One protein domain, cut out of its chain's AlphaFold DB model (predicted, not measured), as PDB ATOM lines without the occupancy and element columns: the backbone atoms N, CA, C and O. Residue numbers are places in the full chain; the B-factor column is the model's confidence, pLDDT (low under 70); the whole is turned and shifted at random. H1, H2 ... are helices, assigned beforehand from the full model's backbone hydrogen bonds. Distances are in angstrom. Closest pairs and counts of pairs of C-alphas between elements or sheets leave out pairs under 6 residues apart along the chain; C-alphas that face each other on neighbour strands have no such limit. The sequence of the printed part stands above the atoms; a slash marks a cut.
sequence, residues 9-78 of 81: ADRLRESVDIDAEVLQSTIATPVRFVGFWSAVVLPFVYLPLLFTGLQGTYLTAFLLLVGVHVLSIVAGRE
ATOM      1  N   ALA A   9      59.137 104.501 146.236       83.88
ATOM      2  CA  ALA A   9      59.754 104.762 144.943       83.88
ATOM      3  C   ALA A   9      60.985 105.679 145.049       83.88
ATOM      4  O   ALA A   9      61.982 105.394 144.395       83.88
ATOM      5  N   ASP A  10      60.954 106.708 145.904       87.06
ATOM      6  CA  ASP A  10      62.100 107.609 146.106       87.06
ATOM      7  C   ASP A  10      63.288 106.873 146.728       87.06
ATOM      8  O   ASP A  10      64.408 106.994 146.247       87.06
ATOM      9  N   ARG A  11      63.033 106.005 147.717       87.12
ATOM     10  CA  ARG A  11      64.091 105.196 148.345       87.12
ATOM     11  C   ARG A  11      64.739 104.198 147.388       87.12
ATOM     12  O   ARG A  11      65.938 103.974 147.476       87.12
ATOM     13  N   LEU A  12      63.955 103.600 146.487       87.44
ATOM     14  CA  LEU A  12      64.487 102.699 145.457       87.44
ATOM     15  C   LEU A  12      65.316 103.457 144.416       87.44
ATOM     16  O   LEU A  12      66.307 102.931 143.925       87.44
ATOM     17  N   ARG A  13      64.915 104.682 144.065       86.94
ATOM     18  CA  ARG A  13      65.686 105.539 143.156       86.94
ATOM     19  C   ARG A  13      66.999 105.975 143.782       86.94
ATOM     20  O   ARG A  13      68.021 105.864 143.126       86.94
ATOM     21  N   GLU A  14      66.971 106.394 145.043       88.88
ATOM     22  CA  GLU A  14      68.167 106.777 145.791       88.88
ATOM     23  C   GLU A  14      69.134 105.597 145.940       88.88
ATOM     24  O   GLU A  14      70.313 105.752 145.655       88.88
ATOM     25  N   SER A  15      68.649 104.391 146.271       85.31
ATOM     26  CA  SER A  15      69.521 103.210 146.302       85.31
ATOM     27  C   SER A  15      70.113 102.886 144.929       85.31
ATOM     28  O   SER A  15      71.296 102.597 144.842       85.31
ATOM     29  N   VAL A  16      69.319 102.978 143.853       87.19
ATOM     30  CA  VAL A  16      69.801 102.725 142.484       87.19
ATOM     31  C   VAL A  16      70.827 103.768 142.039       87.19
ATOM     32  O   VAL A  16      71.794 103.393 141.385       87.19
ATOM     33  N   ASP A  17      70.645 105.045 142.380       89.88
ATOM     34  CA  ASP A  17      71.619 106.101 142.070       89.88
ATOM     35  C   ASP A  17      72.929 105.879 142.830       89.88
ATOM     36  O   ASP A  17      73.998 105.925 142.225       89.88
ATOM     37  N   ILE A  18      72.850 105.558 144.125       84.50
ATOM     38  CA  ILE A  18      74.020 105.241 144.954       84.50
ATOM     39  C   ILE A  18      74.750 104.013 144.387       84.50
ATOM     40  O   ILE A  18      75.964 104.054 144.189       84.50
ATOM     41  N   ASP A  19      74.023 102.943 144.055       86.38
ATOM     42  CA  ASP A  19      74.596 101.733 143.455       86.38
ATOM     43  C   ASP A  19      75.227 102.037 142.087       86.38
ATOM     44  O   ASP A  19      76.328 101.574 141.785       86.38
ATOM     45  N   ALA A  20      74.572 102.850 141.254       84.19
ATOM     46  CA  ALA A  20      75.093 103.256 139.955       84.19
ATOM     47  C   ALA A  20      76.336 104.146 140.077       84.19
ATOM     48  O   ALA A  20      77.232 104.032 139.242       84.19
ATOM     49  N   GLU A  21      76.423 105.012 141.083       85.19
ATOM     50  CA  GLU A  21      77.583 105.870 141.344       85.19
ATOM     51  C   GLU A  21      78.775 105.063 141.885       85.19
ATOM     52  O   GLU A  21      79.918 105.249 141.451       85.19
ATOM     53  N   VAL A  22      78.516 104.083 142.756       81.19
ATOM     54  CA  VAL A  22      79.528 103.133 143.245       81.19
ATOM     55  C   VAL A  22      80.030 102.240 142.108       81.19
ATOM     56  O   VAL A  22      81.239 102.072 141.938       81.19
ATOM     57  N   LEU A  23      79.135 101.721 141.266       78.75
ATOM     58  CA  LEU A  23      79.520 100.959 140.077       78.75
ATOM     59  C   LEU A  23      80.297 101.838 139.093       78.75
ATOM     60  O   LEU A  23      81.354 101.439 138.614       78.75
ATOM     61  N   GLN A  24      79.841 103.056 138.815       81.31
ATOM     62  CA  GLN A  24      80.563 103.966 137.929       81.31
ATOM     63  C   GLN A  24      81.956 104.281 138.463       81.31
ATOM     64  O   GLN A  24      82.911 104.177 137.706       81.31
ATOM     65  N   SER A  25      82.116 104.611 139.742       78.88
ATOM     66  CA  SER A  25      83.437 104.904 140.314       78.88
ATOM     67  C   SER A  25      84.369 103.686 140.305       78.88
ATOM     68  O   SER A  25      85.540 103.813 139.931       78.88
ATOM     69  N   THR A  26      83.838 102.500 140.616       77.25
ATOM     70  CA  THR A  26      84.600 101.242 140.652       77.25
ATOM     71  C   THR A  26      85.018 100.795 139.254       77.25
ATOM     72  O   THR A  26      86.164 100.416 139.042       77.25
ATOM     73  N   ILE A  27      84.124 100.880 138.262       75.88
ATOM     74  CA  ILE A  27      84.366 100.342 136.916       75.88
ATOM     75  C   ILE A  27      84.961 101.406 135.971       75.88
ATOM     76  O   ILE A  27      85.660 101.065 135.015       75.88
ATOM     77  N   ALA A  28      84.761 102.708 136.217       77.31
ATOM     78  CA  ALA A  28      85.301 103.767 135.352       77.31
ATOM     79  C   ALA A  28      86.830 103.793 135.343       77.31
ATOM     80  O   ALA A  28      87.428 104.083 134.304       77.31
ATOM     81  N   THR A  29      87.466 103.482 136.473       73.31
ATOM     82  CA  THR A  29      88.928 103.420 136.583       73.31
ATOM     83  C   THR A  29      89.521 102.307 135.708       73.31
ATOM     84  O   THR A  29      90.325 102.625 134.822       73.31
ATOM     85  N   PRO A  30      89.107 101.030 135.844       75.06
ATOM     86  CA  PRO A  30      89.586  99.964 134.973       75.06
ATOM     87  C   PRO A  30      89.150 100.159 133.515       75.06
ATOM     88  O   PRO A  30      89.947  99.904 132.617       75.06
ATOM     89  N   VAL A  31      87.951 100.687 133.235       79.25
ATOM     90  CA  VAL A  31      87.510 100.961 131.851       79.25
ATOM     91  C   VAL A  31      88.359 102.038 131.184       79.25
ATOM     92  O   VAL A  31      88.766 101.859 130.037       79.25
ATOM     93  N   ARG A  32      88.685 103.136 131.879       80.12
ATOM     94  CA  ARG A  32      89.610 104.151 131.348       80.12
ATOM     95  C   ARG A  32      90.998 103.578 131.123       80.12
ATOM     96  O   ARG A  32      91.610 103.889 130.107       80.12
ATOM     97  N   PHE A  33      91.474 102.732 132.032       79.25
ATOM     98  CA  PHE A  33      92.760 102.064 131.888       79.25
ATOM     99  C   PHE A  33      92.780 101.153 130.654       79.25
ATOM    100  O   PHE A  33      93.659 101.293 129.809       79.25
ATOM    101  N   VAL A  34      91.780 100.282 130.496       79.38
ATOM    102  CA  VAL A  34      91.654  99.401 129.327       79.38
ATOM    103  C   VAL A  34      91.477 100.215 128.049       79.38
ATOM    104  O   VAL A  34      92.143  99.929 127.065       79.38
ATOM    105  N   GLY A  35      90.648 101.259 128.049       83.00
ATOM    106  CA  GLY A  35      90.466 102.138 126.891       83.00
ATOM    107  C   GLY A  35      91.759 102.846 126.480       83.00
ATOM    108  O   GLY A  35      92.093 102.888 125.295       83.00
ATOM    109  N   PHE A  36      92.528 103.334 127.455       81.12
ATOM    110  CA  PHE A  36      93.837 103.940 127.225       81.12
ATOM    111  C   PHE A  36      94.836 102.923 126.662       81.12
ATOM    112  O   PHE A  36      95.456 103.173 125.630       81.12
ATOM    113  N   TRP A  37      94.956 101.747 127.282       80.69
ATOM    114  CA  TRP A  37      95.864 100.703 126.808       80.69
ATOM    115  C   TRP A  37      95.453 100.130 125.459       80.69
ATOM    116  O   TRP A  37      96.324  99.869 124.640       80.69
ATOM    117  N   SER A  38      94.157 100.011 125.178       80.06
ATOM    118  CA  SER A  38      93.653  99.665 123.851       80.06
ATOM    119  C   SER A  38      94.118 100.678 122.818       80.06
ATOM    120  O   SER A  38      94.600 100.264 121.774       80.06
ATOM    121  N   ALA A  39      94.063 101.982 123.108       83.94
ATOM    122  CA  ALA A  39      94.573 103.010 122.201       83.94
ATOM    123  C   ALA A  39      96.096 102.925 121.989       83.94
ATOM    124  O   ALA A  39      96.568 103.228 120.897       83.94
ATOM    125  N   VAL A  40      96.857 102.485 122.998       83.06
ATOM    126  CA  VAL A  40      98.308 102.256 122.885       83.06
ATOM    127  C   VAL A  40      98.612 100.981 122.101       83.06
ATOM    128  O   VAL A  40      99.466 101.011 121.228       83.06
ATOM    129  N   VAL A  41      97.918  99.874 122.371       80.00
ATOM    130  CA  VAL A  41      98.131  98.564 121.731       80.00
ATOM    131  C   VAL A  41      97.615  98.554 120.292       80.00
ATOM    132  O   VAL A  41      98.241  97.932 119.434       80.00
ATOM    133  N   LEU A  42      96.526  99.274 119.998       82.31
ATOM    134  CA  LEU A  42      95.920  99.361 118.667       82.31
ATOM    135  C   LEU A  42      96.933  99.638 117.556       82.31
ATOM    136  O   LEU A  42      96.966  98.839 116.628       82.31
ATOM    137  N   PRO A  43      97.767 100.697 117.596       77.25
ATOM    138  CA  PRO A  43      98.743 100.949 116.543       77.25
ATOM    139  C   PRO A  43      99.767  99.816 116.426       77.25
ATOM    140  O   PRO A  43     100.138  99.461 115.314       77.25
ATOM    141  N   PHE A  44     100.171  99.173 117.523       76.25
ATOM    142  CA  PHE A  44     101.079  98.021 117.461       76.25
ATOM    143  C   PHE A  44     100.423  96.750 116.922       76.25
ATOM    144  O   PHE A  44     101.141  95.866 116.477       76.25
ATOM    145  N   VAL A  45      99.094  96.639 116.941       75.56
ATOM    146  CA  VAL A  45      98.350  95.550 116.285       75.56
ATOM    147  C   VAL A  45      98.063  95.902 114.824       75.56
ATOM    148  O   VAL A  45      98.251  95.073 113.935       75.56
ATOM    149  N   TYR A  46      97.663  97.148 114.562       73.81
ATOM    150  CA  TYR A  46      97.337  97.647 113.231       73.81
ATOM    151  C   TYR A  46      98.561  97.730 112.322       73.81
ATOM    152  O   TYR A  46      98.450  97.361 111.160       73.81
ATOM    153  N   LEU A  47      99.722  98.177 112.813       77.62
ATOM    154  CA  LEU A  47     100.921  98.319 111.984       77.62
ATOM    155  C   LEU A  47     101.400  96.969 111.424       77.62
ATOM    156  O   LEU A  47     101.540  96.873 110.208       77.62
ATOM    157  N   PRO A  48     101.576  95.895 112.218       67.62
ATOM    158  CA  PRO A  48     101.845  94.572 111.673       67.62
ATOM    159  C   PRO A  48     100.735  94.099 110.743       67.62
ATOM    160  O   PRO A  48     101.050  93.574 109.685       67.62
ATOM    161  N   LEU A  49      99.455  94.311 111.068       69.44
ATOM    162  CA  LEU A  49      98.350  93.919 110.182       69.44
ATOM    163  C   LEU A  49      98.459  94.589 108.798       69.44
ATOM    164  O   LEU A  49      98.213  93.945 107.780       69.44
ATOM    165  N   LEU A  50      98.879  95.858 108.774       74.31
ATOM    166  CA  LEU A  50      99.061  96.657 107.564       74.31
ATOM    167  C   LEU A  50     100.331  96.272 106.786       74.31
ATOM    168  O   LEU A  50     100.293  96.180 105.563       74.31
ATOM    169  N   PHE A  51     101.448  96.042 107.484       65.25
ATOM    170  CA  PHE A  51     102.755  95.747 106.880       65.25
ATOM    171  C   PHE A  51     102.943  94.275 106.499       65.25
ATOM    172  O   PHE A  51     103.690  93.981 105.570       65.25
ATOM    173  N   THR A  52     102.314  93.340 107.215       61.69
ATOM    174  CA  THR A  52     102.571  91.899 107.037       61.69
ATOM    175  C   THR A  52     101.710  91.239 105.977       61.69
ATOM    176  O   THR A  52     102.033  90.111 105.623       61.69
ATOM    177  N   GLY A  53     100.636  91.878 105.494       57.81
ATOM    178  CA  GLY A  53      99.738  91.286 104.498       57.81
ATOM    179  C   GLY A  53      99.434  89.809 104.789       57.81
ATOM    180  O   GLY A  53     100.002  88.928 104.159       57.81
ATOM    181  N   LEU A  54      98.565  89.517 105.762       57.34
ATOM    182  CA  LEU A  54      98.083  88.156 106.085       57.34
ATOM    183  C   LEU A  54      99.135  87.099 106.523       57.34
ATOM    184  O   LEU A  54      98.730  85.980 106.831       57.34
ATOM    185  N   GLN A  55     100.438  87.397 106.631       63.38
ATOM    186  CA  GLN A  55     101.467  86.402 107.017       63.38
ATOM    187  C   GLN A  55     102.059  86.599 108.434       63.38
ATOM    188  O   GLN A  55     103.227  86.318 108.690       63.38
ATOM    189  N   GLY A  56     101.241  87.063 109.389       57.00
ATOM    190  CA  GLY A  56     101.658  87.496 110.736       57.00
ATOM    191  C   GLY A  56     101.263  86.584 111.913       57.00
ATOM    192  O   GLY A  56     100.846  87.089 112.958       57.00
ATOM    193  N   THR A  57     101.352  85.257 111.784       64.12
ATOM    194  CA  THR A  57     100.743  84.323 112.760       64.12
ATOM    195  C   THR A  57     101.361  84.381 114.168       64.12
ATOM    196  O   THR A  57     100.630  84.324 115.156       64.12
ATOM    197  N   TYR A  58     102.684  84.533 114.300       67.06
ATOM    198  CA  TYR A  58     103.357  84.382 115.603       67.06
ATOM    199  C   TYR A  58     103.402  85.663 116.449       67.06
ATOM    200  O   TYR A  58     103.231  85.601 117.666       67.06
ATOM    201  N   LEU A  59     103.584  86.831 115.825       71.81
ATOM    202  CA  LEU A  59     103.657  88.112 116.540       71.81
ATOM    203  C   LEU A  59     102.297  88.499 117.134       71.81
ATOM    204  O   LEU A  59     102.215  88.935 118.279       71.81
ATOM    205  N   THR A  60     101.226  88.278 116.373       70.12
ATOM    206  CA  THR A  60      99.857  88.554 116.815       70.12
ATOM    207  C   THR A  60      99.486  87.687 118.014       70.12
ATOM    208  O   THR A  60      98.994  88.206 119.012       70.12
ATOM    209  N   ALA A  61      99.778  86.382 117.953       75.12
ATOM    210  CA  ALA A  61      99.519  85.459 119.054       75.12
ATOM    211  C   ALA A  61     100.288  85.852 120.326       75.12
ATOM    212  O   ALA A  61      99.705  85.850 121.407       75.12
ATOM    213  N   PHE A  62     101.559  86.250 120.195       75.56
ATOM    214  CA  PHE A  62     102.370  86.726 121.319       75.56
ATOM    215  C   PHE A  62     101.791  87.998 121.957       75.56
ATOM    216  O   PHE A  62     101.604  88.043 123.171       75.56
ATOM    217  N   LEU A  63     101.444  89.010 121.153       76.38
ATOM    218  CA  LEU A  63     100.870  90.265 121.650       76.38
ATOM    219  C   LEU A  63      99.499  90.063 122.304       76.38
ATOM    220  O   LEU A  63      99.212  90.679 123.330       76.38
ATOM    221  N   LEU A  64      98.674  89.176 121.746       78.25
ATOM    222  CA  LEU A  64      97.373  88.828 122.310       78.25
ATOM    223  C   LEU A  64      97.549  88.140 123.670       78.25
ATOM    224  O   LEU A  64      96.900  88.528 124.638       78.25
ATOM    225  N   LEU A  65      98.494  87.199 123.778       83.31
ATOM    226  CA  LEU A  65      98.837  86.553 125.049       83.31
ATOM    227  C   LEU A  65      99.324  87.561 126.098       83.31
ATOM    228  O   LEU A  65      98.889  87.503 127.247       83.31
ATOM    229  N   VAL A  66     100.194  88.499 125.710       82.62
ATOM    230  CA  VAL A  66     100.698  89.557 126.602       82.62
ATOM    231  C   VAL A  66      99.558  90.472 127.055       82.62
ATOM    232  O   VAL A  66      99.447  90.754 128.247       82.62
ATOM    233  N   GLY A  67      98.672  90.880 126.143       82.44
ATOM    234  CA  GLY A  67      97.487  91.671 126.473       82.44
ATOM    235  C   GLY A  67      96.573  90.956 127.472       82.44
ATOM    236  O   GLY A  67      96.190  91.544 128.482       82.44
ATOM    237  N   VAL A  68      96.293  89.668 127.248       82.56
ATOM    238  CA  VAL A  68      95.506  88.827 128.168       82.56
ATOM    239  C   VAL A  68      96.190  88.691 129.528       82.56
ATOM    240  O   VAL A  68      95.530  88.794 130.561       82.56
ATOM    241  N   HIS A  69      97.508  88.501 129.555       80.06
ATOM    242  CA  HIS A  69      98.265  88.378 130.799       80.06
ATOM    243  C   HIS A  69      98.229  89.672 131.625       80.06
ATOM    244  O   HIS A  69      97.956  89.636 132.824       80.06
ATOM    245  N   VAL A  70      98.422  90.829 130.983       81.50
ATOM    246  CA  VAL A  70      98.323  92.140 131.643       81.50
ATOM    247  C   VAL A  70      96.897  92.400 132.137       81.50
ATOM    248  O   VAL A  70      96.727  92.844 133.272       81.50
ATOM    249  N   LEU A  71      95.872  92.065 131.344       76.50
ATOM    250  CA  LEU A  71      94.468  92.148 131.765       76.50
ATOM    251  C   LEU A  71      94.183  91.273 132.986       76.50
ATOM    252  O   LEU A  71      93.533  91.731 133.919       76.50
ATOM    253  N   SER A  72      94.699  90.046 133.011       75.88
ATOM    254  CA  SER A  72      94.552  89.141 134.153       75.88
ATOM    255  C   SER A  72      95.229  89.695 135.408       75.88
ATOM    256  O   SER A  72      94.637  89.650 136.484       75.88
ATOM    257  N   ILE A  73      96.419  90.287 135.275       72.62
ATOM    258  CA  ILE A  73      97.109  90.948 136.386       72.62
ATOM    259  C   ILE A  73      96.304  92.136 136.909       72.62
ATOM    260  O   ILE A  73      96.313  92.359 138.111       72.62
ATOM    261  N   VAL A  74      95.666  92.920 136.038       70.62
ATOM    262  CA  VAL A  74      94.861  94.090 136.429       70.62
ATOM    263  C   VAL A  74      93.545  93.656 137.072       70.62
ATOM    264  O   VAL A  74      93.226  94.126 138.156       70.62
ATOM    265  N   ALA A  75      92.836  92.699 136.475       69.00
ATOM    266  CA  ALA A  75      91.608  92.137 137.035       69.00
ATOM    267  C   ALA A  75      91.853  91.421 138.375       69.00
ATOM    268  O   ALA A  75      91.017  91.468 139.270       69.00
ATOM    269  N   GLY A  76      93.019  90.795 138.546       62.47
ATOM    270  CA  GLY A  76      93.402  90.130 139.791       62.47
ATOM    271  C   GLY A  76      93.693  91.080 140.956       62.47
ATOM    272  O   GLY A  76      93.682  90.634 142.100       62.47
ATOM    273  N   ARG A  77      93.922  92.380 140.709       62.12
ATOM    274  CA  ARG A  77      94.164  93.365 141.788       62.12
ATOM    275  C   ARG A  77      92.887  93.723 142.546       62.12
ATOM    276  O   ARG A  77      92.972  94.143 143.690       62.12
ATOM    277  N   GLU A  78      91.735  93.494 141.922       57.03
ATOM    278  CA  GLU A  78      90.398  93.740 142.474       57.03
ATOM    279  C   GLU A  78      89.909  92.573 143.356       57.03
ATOM    280  O   GLU A  78      88.896  92.690 144.034       57.03
TER     281      GLU A  78
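AT A GLANCE: This is residues 9 to 78 of the 81 residues of an uncharacterized protein of Halapricum sp. CBA1109 (UniProt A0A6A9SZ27). One very long helix, H1, makes the length of an extended rod, and a second helix, H2, folds back beside its later part after a tight link; the residues 9 to 25 of H1 stick out as a free arm. The printed part has 70 residues with two named helices, H1 then H2, and no named strand: all helix. It is extended, with a radius of gyration of the C-alphas of 18.5 A, and spans 59 by 23 by 16 A.

HOW THE PARTS SIT: Start with H1, residues 9 to 52, which has a kink of 36 degrees near residue 28. H2, residues 57 to 78, is close to H1 but not clearly touching; look at Val 45 and Thr 60, their closest C-alphas, 7.2 A apart. The two run opposite ways at a shallow tilt of 24 degrees. In their backbones, 35 of 40 O i to N i+4 pairs in H1 and 15 of 18 in H2 are within hydrogen-bond range.

IN THESE COORDINATES: Find C-alpha 9 at (59.754, 104.762, 144.943); from there H1 runs 58.6 A to C-alpha 52. H2 runs 32.8 A from C-alpha 57 to C-alpha 78 at (90.398, 93.740, 142.474).

THE WHOLE: The C-alphas of Asp 10 and Gln 55, the two farthest apart, are 59.4 A apart. The printed part has no cut. The model's pLDDT is under 70 at residues 48 to 49, 51 to 58 and 75 to 78.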